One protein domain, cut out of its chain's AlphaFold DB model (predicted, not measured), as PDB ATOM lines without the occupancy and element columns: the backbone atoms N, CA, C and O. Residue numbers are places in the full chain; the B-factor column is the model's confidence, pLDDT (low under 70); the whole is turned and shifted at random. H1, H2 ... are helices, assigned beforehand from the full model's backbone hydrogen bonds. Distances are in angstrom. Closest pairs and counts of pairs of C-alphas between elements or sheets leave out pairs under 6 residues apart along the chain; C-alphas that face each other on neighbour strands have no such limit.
ATOM      1  N   CYS A  24     124.604  52.671  42.969       89.88
ATOM      2  CA  CYS A  24     125.067  52.838  41.594       89.88
ATOM      3  C   CYS A  24     124.109  53.668  40.732       89.88
ATOM      4  O   CYS A  24     124.551  54.360  39.820       89.88
ATOM      5  N   TRP A  25     122.815  53.657  41.061       90.81
ATOM      6  CA  TRP A  25     121.815  54.518  40.437       90.81
ATOM      7  C   TRP A  25     122.095  56.008  40.664       90.81
ATOM      8  O   TRP A  25     121.818  56.821  39.789       90.81
ATOM      9  N   LYS A  26     122.682  56.363  41.814       92.62
ATOM     10  CA  LYS A  26     122.986  57.750  42.164       92.62
ATOM     11  C   LYS A  26     124.098  58.312  41.287       92.62
ATOM     12  O   LYS A  26     123.992  59.438  40.837       92.62
ATOM     13  N   GLN A  27     125.098  57.493  40.967       91.81
ATOM     14  CA  GLN A  27     126.197  57.892  40.081       91.81
ATOM     15  C   GLN A  27     125.713  58.213  38.663       91.81
ATOM     16  O   GLN A  27     126.259  59.106  38.040       91.81
ATOM     17  N   ILE A  28     124.689  57.506  38.172       93.19
ATOM     18  CA  ILE A  28     124.097  57.758  36.847       93.19
ATOM     19  C   ILE A  28     123.354  59.094  36.828       93.19
ATOM     20  O   ILE A  28     123.421  59.826  35.846       93.19
ATOM     21  N   ILE A  29     122.613  59.393  37.898       93.38
ATOM     22  CA  ILE A  29     121.877  60.654  38.005       93.38
ATOM     23  C   ILE A  29     122.851  61.815  38.176       93.38
ATOM     24  O   ILE A  29     122.672  62.824  37.510       93.38
ATOM     25  N   ASP A  30     123.869  61.666  39.025       92.69
ATOM     26  CA  ASP A  30     124.873  62.708  39.240       92.69
ATOM     27  C   ASP A  30     125.643  62.996  37.923       92.69
ATOM     28  O   ASP A  30     125.735  64.158  37.544       92.69
ATOM     29  N   ASP A  31     126.049  61.966  37.157       92.75
ATOM     30  CA  ASP A  31     126.673  62.103  35.817       92.75
ATOM     31  C   ASP A  31     125.778  62.890  34.844       92.75
ATOM     32  O   ASP A  31     126.219  63.843  34.214       92.75
ATOM     33  N   TRP A  32     124.482  62.560  34.776       93.56
ATOM     34  CA  TRP A  32     123.547  63.286  33.910       93.56
ATOM     35  C   TRP A  32     123.273  64.719  34.389       93.56
ATOM     36  O   TRP A  32     123.025  65.597  33.571       93.56
ATOM     37  N   VAL A  33     123.272  64.984  35.695       92.81
ATOM     38  CA  VAL A  33     123.000  66.329  36.232       92.81
ATOM     39  C   VAL A  33     124.140  67.303  35.921       92.81
ATOM     40  O   VAL A  33     123.877  68.500  35.796       92.81
ATOM     41  N   ASP A  34     125.369  66.811  35.765       91.62
ATOM     42  CA  ASP A  34     126.537  67.652  35.507       91.62
ATOM     43  C   ASP A  34     126.495  68.325  34.120       91.62
ATOM     44  O   ASP A  34     126.784  69.520  34.008       91.62
ATOM     45  N   ASP A  35     126.115  67.603  33.060       90.88
ATOM     46  CA  ASP A  35     126.144  68.112  31.676       90.88
ATOM     47  C   ASP A  35     124.922  67.736  30.809       90.88
ATOM     48  O   ASP A  35     124.835  68.135  29.643       90.88
ATOM     49  N   GLY A  36     123.955  67.003  31.365       90.31
ATOM     50  CA  GLY A  36     122.783  66.485  30.656       90.31
ATOM     51  C   GLY A  36     123.049  65.217  29.841       90.31
ATOM     52  O   GLY A  36     122.187  64.813  29.059       90.31
ATOM     53  N   VAL A  37     124.221  64.584  29.964       90.38
ATOM     54  CA  VAL A  37     124.619  63.427  29.158       90.38
ATOM     55  C   VAL A  37     125.234  62.340  30.036       90.38
ATOM     56  O   VAL A  37     126.173  62.553  30.780       90.38
ATOM     57  N   ILE A  38     124.758  61.104  29.882       91.62
ATOM     58  CA  ILE A  38     125.363  59.960  30.578       91.62
ATOM     59  C   ILE A  38     126.590  59.499  29.789       91.62
ATOM     60  O   ILE A  38     126.451  58.815  28.766       91.62
ATOM     61  N   GLN A  39     127.780  59.878  30.250       86.38
ATOM     62  CA  GLN A  39     129.059  59.493  29.649       86.38
ATOM     63  C   GLN A  39     129.598  58.190  30.253       86.38
ATOM     64  O   GLN A  39     130.300  57.426  29.582       86.38
ATOM     65  N   GLY A  40     129.258  57.916  31.516       84.56
ATOM     66  CA  GLY A  40     129.730  56.748  32.244       84.56
ATOM     67  C   GLY A  40     129.148  55.422  31.740       84.56
ATOM     68  O   GLY A  40     127.985  55.307  31.338       84.56
ATOM     69  N   VAL A  41     129.961  54.365  31.807       87.19
ATOM     70  CA  VAL A  41     129.517  52.987  31.551       87.19
ATOM     71  C   VAL A  41     129.204  52.311  32.880       87.19
ATOM     72  O   VAL A  41     130.100  52.054  33.684       87.19
ATOM     73  N   TYR A  42     127.931  51.983  33.095       89.25
ATOM     74  CA  TYR A  42     127.440  51.386  34.337       89.25
ATOM     75  C   TYR A  42     126.881  49.970  34.108       89.25
ATOM     76  O   TYR A  42     126.568  49.587  32.977       89.25
ATOM     77  N   PRO A  43     126.732  49.144  35.160       88.38
ATOM     78  CA  PRO A  43     126.053  47.855  35.050       88.38
ATOM     79  C   PRO A  43     124.581  48.006  34.640       88.38
ATOM     80  O   PRO A  43     123.899  48.930  35.080       88.38
ATOM     81  N   LEU A  44     124.057  47.045  33.868       88.94
ATOM     82  CA  LEU A  44     122.704  47.126  33.293       88.94
ATOM     83  C   LEU A  44     121.598  47.332  34.349       88.94
ATOM     84  O   LEU A  44     120.648  48.078  34.121       88.94
ATOM     85  N   HIS A  45     121.752  46.702  35.517       89.00
ATOM     86  CA  HIS A  45     120.818  46.817  36.637       89.00
ATOM     87  C   HIS A  45     120.705  48.253  37.174       89.00
ATOM     88  O   HIS A  45     119.605  48.718  37.463       89.00
ATOM     89  N   CYS A  46     121.816  48.989  37.212       92.88
ATOM     90  CA  CYS A  46     121.872  50.341  37.760       92.88
ATOM     91  C   CYS A  46     121.041  51.335  36.942       92.88
ATOM     92  O   CYS A  46     120.410  52.212  37.522       92.88
ATOM     93  N   TYR A  47     120.956  51.160  35.618       92.88
ATOM     94  CA  TYR A  47     120.060  51.968  34.785       92.88
ATOM     95  C   TYR A  47     118.584  51.732  35.130       92.88
ATOM     96  O   TYR A  47     117.789  52.664  35.112       92.88
ATOM     97  N   GLY A  48     118.205  50.489  35.446       92.19
ATOM     98  CA  GLY A  48     116.838  50.165  35.865       92.19
ATOM     99  C   GLY A  48     116.489  50.758  37.229       92.19
ATOM    100  O   GLY A  48     115.389  51.276  37.417       92.19
ATOM    101  N   GLU A  49     117.434  50.720  38.169       92.88
ATOM    102  CA  GLU A  49     117.270  51.364  39.472       92.88
ATOM    103  C   GLU A  49     117.244  52.891  39.374       92.88
ATOM    104  O   GLU A  49     116.457  53.518  40.084       92.88
ATOM    105  N   ALA A  50     118.032  53.480  38.470       93.81
ATOM    106  CA  ALA A  50     118.057  54.919  38.226       93.81
ATOM    107  C   ALA A  50     116.679  55.433  37.828       93.81
ATOM    108  O   ALA A  50     116.180  56.333  38.492       93.81
ATOM    109  N   THR A  51     115.997  54.794  36.870       93.12
ATOM    110  CA  THR A  51     114.636  55.188  36.463       93.12
ATOM    111  C   THR A  51     113.641  55.211  37.631       93.12
ATOM    112  O   THR A  51     112.718  56.020  37.633       93.12
ATOM    113  N   ARG A  52     113.821  54.347  38.638       91.88
ATOM    114  CA  ARG A  52     112.935  54.274  39.814       91.88
ATOM    115  C   ARG A  52     113.255  55.321  40.879       91.88
ATOM    116  O   ARG A  52     112.360  55.701  41.623       91.88
ATOM    117  N   HIS A  53     114.510  55.756  40.960       93.75
ATOM    118  CA  HIS A  53     114.996  56.674  41.991       93.75
ATOM    119  C   HIS A  53     115.217  58.105  41.483       93.75
ATOM    120  O   HIS A  53     115.674  58.953  42.250       93.75
ATOM    121  N   VAL A  54     114.889  58.403  40.219       92.94
ATOM    122  CA  VAL A  54     114.942  59.780  39.711       92.94
ATOM    123  C   VAL A  54     113.983  60.675  40.518       92.94
ATOM    124  O   VAL A  54     112.806  60.327  40.635       92.94
ATOM    125  N   PRO A  55     114.433  61.834  41.036       91.69
ATOM    126  CA  PRO A  55     113.571  62.834  41.667       91.69
ATOM    127  C   PRO A  55     112.446  63.318  40.746       91.69
ATOM    128  O   PRO A  55     112.649  63.474  39.542       91.69
ATOM    129  N   ASN A  56     111.272  63.613  41.311       92.19
ATOM    130  CA  ASN A  56     110.104  64.025  40.529       92.19
ATOM    131  C   ASN A  56     110.364  65.287  39.687       92.19
ATOM    132  O   ASN A  56     109.980  65.309  38.523       92.19
ATOM    133  N   ASP A  57     111.085  66.273  40.224       90.75
ATOM    134  CA  ASP A  57     111.426  67.502  39.500       90.75
ATOM    135  C   ASP A  57     112.190  67.214  38.202       90.75
ATOM    136  O   ASP A  57     111.855  67.740  37.143       90.75
ATOM    137  N   LEU A  58     113.172  66.312  38.243       91.38
ATOM    138  CA  LEU A  58     113.920  65.939  37.043       91.38
ATOM    139  C   LEU A  58     113.036  65.161  36.063       91.38
ATOM    140  O   LEU A  58     113.075  65.420  34.869       91.38
ATOM    141  N   GLN A  59     112.185  64.254  36.550       90.69
ATOM    142  CA  GLN A  59     111.286  63.495  35.672       90.69
ATOM    143  C   GLN A  59     110.258  64.375  34.946       90.69
ATOM    144  O   GLN A  59     109.859  64.044  33.835       90.69
ATOM    145  N   GLN A  60     109.772  65.441  35.589       92.50
ATOM    146  CA  GLN A  60     108.718  66.294  35.031       92.50
ATOM    147  C   GLN A  60     109.270  67.414  34.148       92.50
ATOM    148  O   GLN A  60     108.612  67.819  33.190       92.50
ATOM    149  N   TYR A  61     110.459  67.925  34.466       89.12
ATOM    150  CA  TYR A  61     111.022  69.095  33.796       89.12
ATOM    151  C   TYR A  61     112.167  68.769  32.833       89.12
ATOM    152  O   TYR A  61     112.647  69.675  32.149       89.12
ATOM    153  N   THR A  62     112.610  67.510  32.744       91.81
ATOM    154  CA  THR A  62     113.729  67.111  31.881       91.81
ATOM    155  C   THR A  62     113.488  65.786  31.151       91.81
ATOM    156  O   THR A  62     112.557  65.042  31.447       91.81
ATOM    157  N   GLY A  63     114.353  65.485  30.176       91.50
ATOM    158  CA  GLY A  63     114.364  64.220  29.429       91.50
ATOM    159  C   GLY A  63     115.157  63.087  30.096       91.50
ATOM    160  O   GLY A  63     115.442  62.086  29.443       91.50
ATOM    161  N   ILE A  64     115.521  63.210  31.381       94.69
ATOM    162  CA  ILE A  64     116.463  62.293  32.051       94.69
ATOM    163  C   ILE A  64     116.069  60.813  31.943       94.69
ATOM    164  O   ILE A  64     116.926  59.946  31.778       94.69
ATOM    165  N   VAL A  65     114.773  60.486  32.018       93.44
ATOM    166  CA  VAL A  65     114.305  59.093  31.929       93.44
ATOM    167  C   VAL A  65     114.572  58.517  30.539       93.44
ATOM    168  O   VAL A  65     115.016  57.371  30.422       93.44
ATOM    169  N   ASP A  66     114.341  59.307  29.494       94.44
ATOM    170  CA  ASP A  66     114.608  58.911  28.114       94.44
ATOM    171  C   ASP A  66     116.109  58.763  27.866       94.44
ATOM    172  O   ASP A  66     116.532  57.777  27.257       94.44
ATOM    173  N   ASP A  67     116.928  59.652  28.429       93.81
ATOM    174  CA  ASP A  67     118.387  59.574  28.330       93.81
ATOM    175  C   ASP A  67     118.960  58.347  29.051       93.81
ATOM    176  O   ASP A  67     119.801  57.641  28.487       93.81
ATOM    177  N   ILE A  68     118.454  58.013  30.246       94.12
ATOM    178  CA  ILE A  68     118.799  56.774  30.965       94.12
ATOM    179  C   ILE A  68     118.416  55.549  30.128       94.12
ATOM    180  O   ILE A  68     119.205  54.608  29.995       94.12
ATOM    181  N   ASN A  69     117.216  55.542  29.541       94.25
ATOM    182  CA  ASN A  69     116.758  54.441  28.694       94.25
ATOM    183  C   ASN A  69     117.616  54.309  27.425       94.25
ATOM    184  O   ASN A  69     117.976  53.190  27.046       94.25
ATOM    185  N   ALA A  70     117.991  55.423  26.797       92.69
ATOM    186  CA  ALA A  70     118.876  55.452  25.639       92.69
ATOM    187  C   ALA A  70     120.290  54.967  25.997       92.69
ATOM    188  O   ALA A  70     120.860  54.140  25.281       92.69
ATOM    189  N   ALA A  71     120.843  55.407  27.129       92.25
ATOM    190  CA  ALA A  71     122.136  54.952  27.634       92.25
ATOM    191  C   ALA A  71     122.129  53.446  27.940       92.25
ATOM    192  O   ALA A  71     123.039  52.731  27.520       92.25
ATOM    193  N   ARG A  72     121.055  52.928  28.557       92.50
ATOM    194  CA  ARG A  72     120.869  51.488  28.796       92.50
ATOM    195  C   ARG A  72     120.895  50.683  27.497       92.50
ATOM    196  O   ARG A  72     121.518  49.626  27.449       92.50
ATOM    197  N   GLN A  73     120.251  51.182  26.443       91.38
ATOM    198  CA  GLN A  73     120.263  50.534  25.126       91.38
ATOM    199  C   GLN A  73     121.648  50.580  24.461       91.38
ATOM    200  O   GLN A  73     122.047  49.628  23.793       91.38
ATOM    201  N   ARG A  74     122.416  51.663  24.640       89.31
ATOM    202  CA  ARG A  74     123.811  51.733  24.165       89.31
ATOM    203  C   ARG A  74     124.695  50.721  24.902       89.31
ATOM    204  O   ARG A  74     125.467  50.017  24.256       89.31
ATOM    205  N   ALA A  75     124.528  50.601  26.219       87.25
ATOM    206  CA  ALA A  75     125.260  49.653  27.059       87.25
ATOM    207  C   ALA A  75     124.898  48.181  26.776       87.25
ATOM    208  O   ALA A  75     125.761  47.303  26.834       87.25
ATOM    209  N   SER A  76     123.640  47.879  26.436       87.62
ATOM    210  CA  SER A  76     123.257  46.519  26.033       87.62
ATOM    211  C   SER A  76     123.838  46.150  24.667       87.62
ATOM    212  O   SER A  76     124.369  45.054  24.500       87.62
ATOM    213  N   ARG A  77     123.825  47.081  23.704       86.44
ATOM    214  CA  ARG A  77     124.439  46.875  22.382       86.44
ATOM    215  C   ARG A  77     125.945  46.670  22.471       86.44
ATOM    216  O   ARG A  77     126.465  45.774  21.814       86.44
ATOM    217  N   SER A  78     126.645  47.457  23.289       78.56
ATOM    218  CA  SER A  78     128.088  47.280  23.471       78.56
ATOM    219  C   SER A  78     128.407  45.913  24.081       78.56
ATOM    220  O   SER A  78     129.304  45.234  23.594       78.56
ATOM    221  N   ARG A  79     127.619  45.432  25.050       77.75
ATOM    222  CA  ARG A  79     127.761  44.067  25.585       77.75
ATOM    223  C   ARG A  79     127.660  42.986  24.502       77.75
ATOM    224  O   ARG A  79     128.430  42.031  24.549       77.75
ATOM    225  N   VAL A  80     126.741  43.132  23.543       75.00
ATOM    226  CA  VAL A  80     126.585  42.185  22.422       75.00
ATOM    227  C   VAL A  80     127.792  42.236  21.487       75.00
ATOM    228  O   VAL A  80     128.329  41.192  21.127       75.00
ATOM    229  N   LEU A  81     128.254  43.436  21.128       74.69
ATOM    230  CA  LEU A  81     129.403  43.616  20.233       74.69
ATOM    231  C   LEU A  81     130.715  43.113  20.843       74.69
ATOM    232  O   LEU A  81     131.551  42.560  20.135       74.69
ATOM    233  N   PHE A  82     130.891  43.294  22.152       70.56
ATOM    234  CA  PHE A  82     132.104  42.907  22.873       70.56
ATOM    235  C   PHE A  82     131.992  41.549  23.577       70.56
ATOM    236  O   PHE A  82     132.903  41.182  24.315       70.56
ATOM    237  N   GLY A  83     130.908  40.797  23.345       55.31
ATOM    238  CA  GLY A  83     130.774  39.393  23.738       55.31
ATOM    239  C   GLY A  83     131.182  39.101  25.182       55.31
ATOM    240  O   GLY A  83     131.910  38.143  25.433       55.31
ATOM    241  N   THR A  84     130.768  39.923  26.151       57.16
ATOM    242  CA  THR A  84     131.034  39.586  27.554       57.16
ATOM    243  C   THR A  84     130.027  38.524  27.985       57.16
ATOM    244  O   THR A  84     128.851  38.837  28.188       57.16
ATOM    245  N   ASN A  85     130.486  37.278  28.127       49.16
ATOM    246  CA  ASN A  85     129.751  36.175  28.751       49.16
ATOM    247  C   ASN A  85     129.458  36.512  30.224       49.16
ATOM    248  O   ASN A  85     130.168  36.072  31.124       49.16
TER     249      ASN A  85
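Overview. This is residues 24 to 85 of the 152 residues of an uncharacterized protein of Actinobacteria bacterium (UniProt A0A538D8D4). Two helices, H2 and the longer H4, lie side by side and run opposite ways, with H1 set crosswise on H2 and the short H3 at the end where H2 finishes and H4 begins. A loop of residues 36 to 43 runs back from the end of H1 to the start of H2, H4 makes the long axis, and residues 80 to 85 stick out at its far end. The printed part has 62 residues with four named helices, in the order H1, H2, H3, H4, and no named strand; its class is all helix. It is compact, with a radius of gyration of the C-alphas of 11.6 A, and the C-alphas span 38 by 19 by 16 A.

Arrangement. H1, residues 24 to 35, touches H2, residues 44 to 53, with residues 24 to 29 alone. Their closest C-alphas, those of Trp 25 and Ala 50, are 4.4 A apart, and their lines are about perpendicular at 74 degrees. H2 also touches H4, residues 64 to 81, at a shallow tilt of 7 degrees, opposite ways; the closest C-alphas, those of Thr 51 and Val 65, are 6.0 A apart. H1 and H4 are close but not clearly touching, with the closest C-alphas, Trp 32 and Ile 64, 7.4 A apart; they run opposite ways at a steep tilt of 67 degrees, only just short of about perpendicular. H3, residues 56 to 61, touches no helix. It is close to H4 but not clearly touching, about perpendicular at 86 degrees, with the closest C-alphas, Gln 59 and Val 65, 6.5 A apart. H3 is apart from H1 and from H2. In H3 and H4 every O i to N i+4 pair is within hydrogen-bond range, against 6 of 8 in H1 and 4 of 6 in H2.

Along the chain. H1 begins at C-alpha 24, at (125.067, 52.838, 41.594), and measures 18.2 A from first to last C-alpha. H2 measures 15.0 A and begins at C-alpha 44, at (122.704, 47.126, 33.293). H3 has six residues. H4, the longest helix with 18 residues, measures 25.6 A and ends at C-alpha 81, at (129.403, 43.616, 20.233).

Size, cuts and confidence. The two C-alphas farthest apart, those of Tyr 61 and Asn 85, are 38.2 A apart, and the outline is only just a rod. The printed part has no cut. The links from H2 to H3 and from H3 to H4 are tight, the link from H1 to H2 is short, and no link is long. Residues 80 to 85, of which 80 and 81 belong to H4, stand free. The mean pLDDT of the printed part is 88.3, and residues 83 to 85 are under 70.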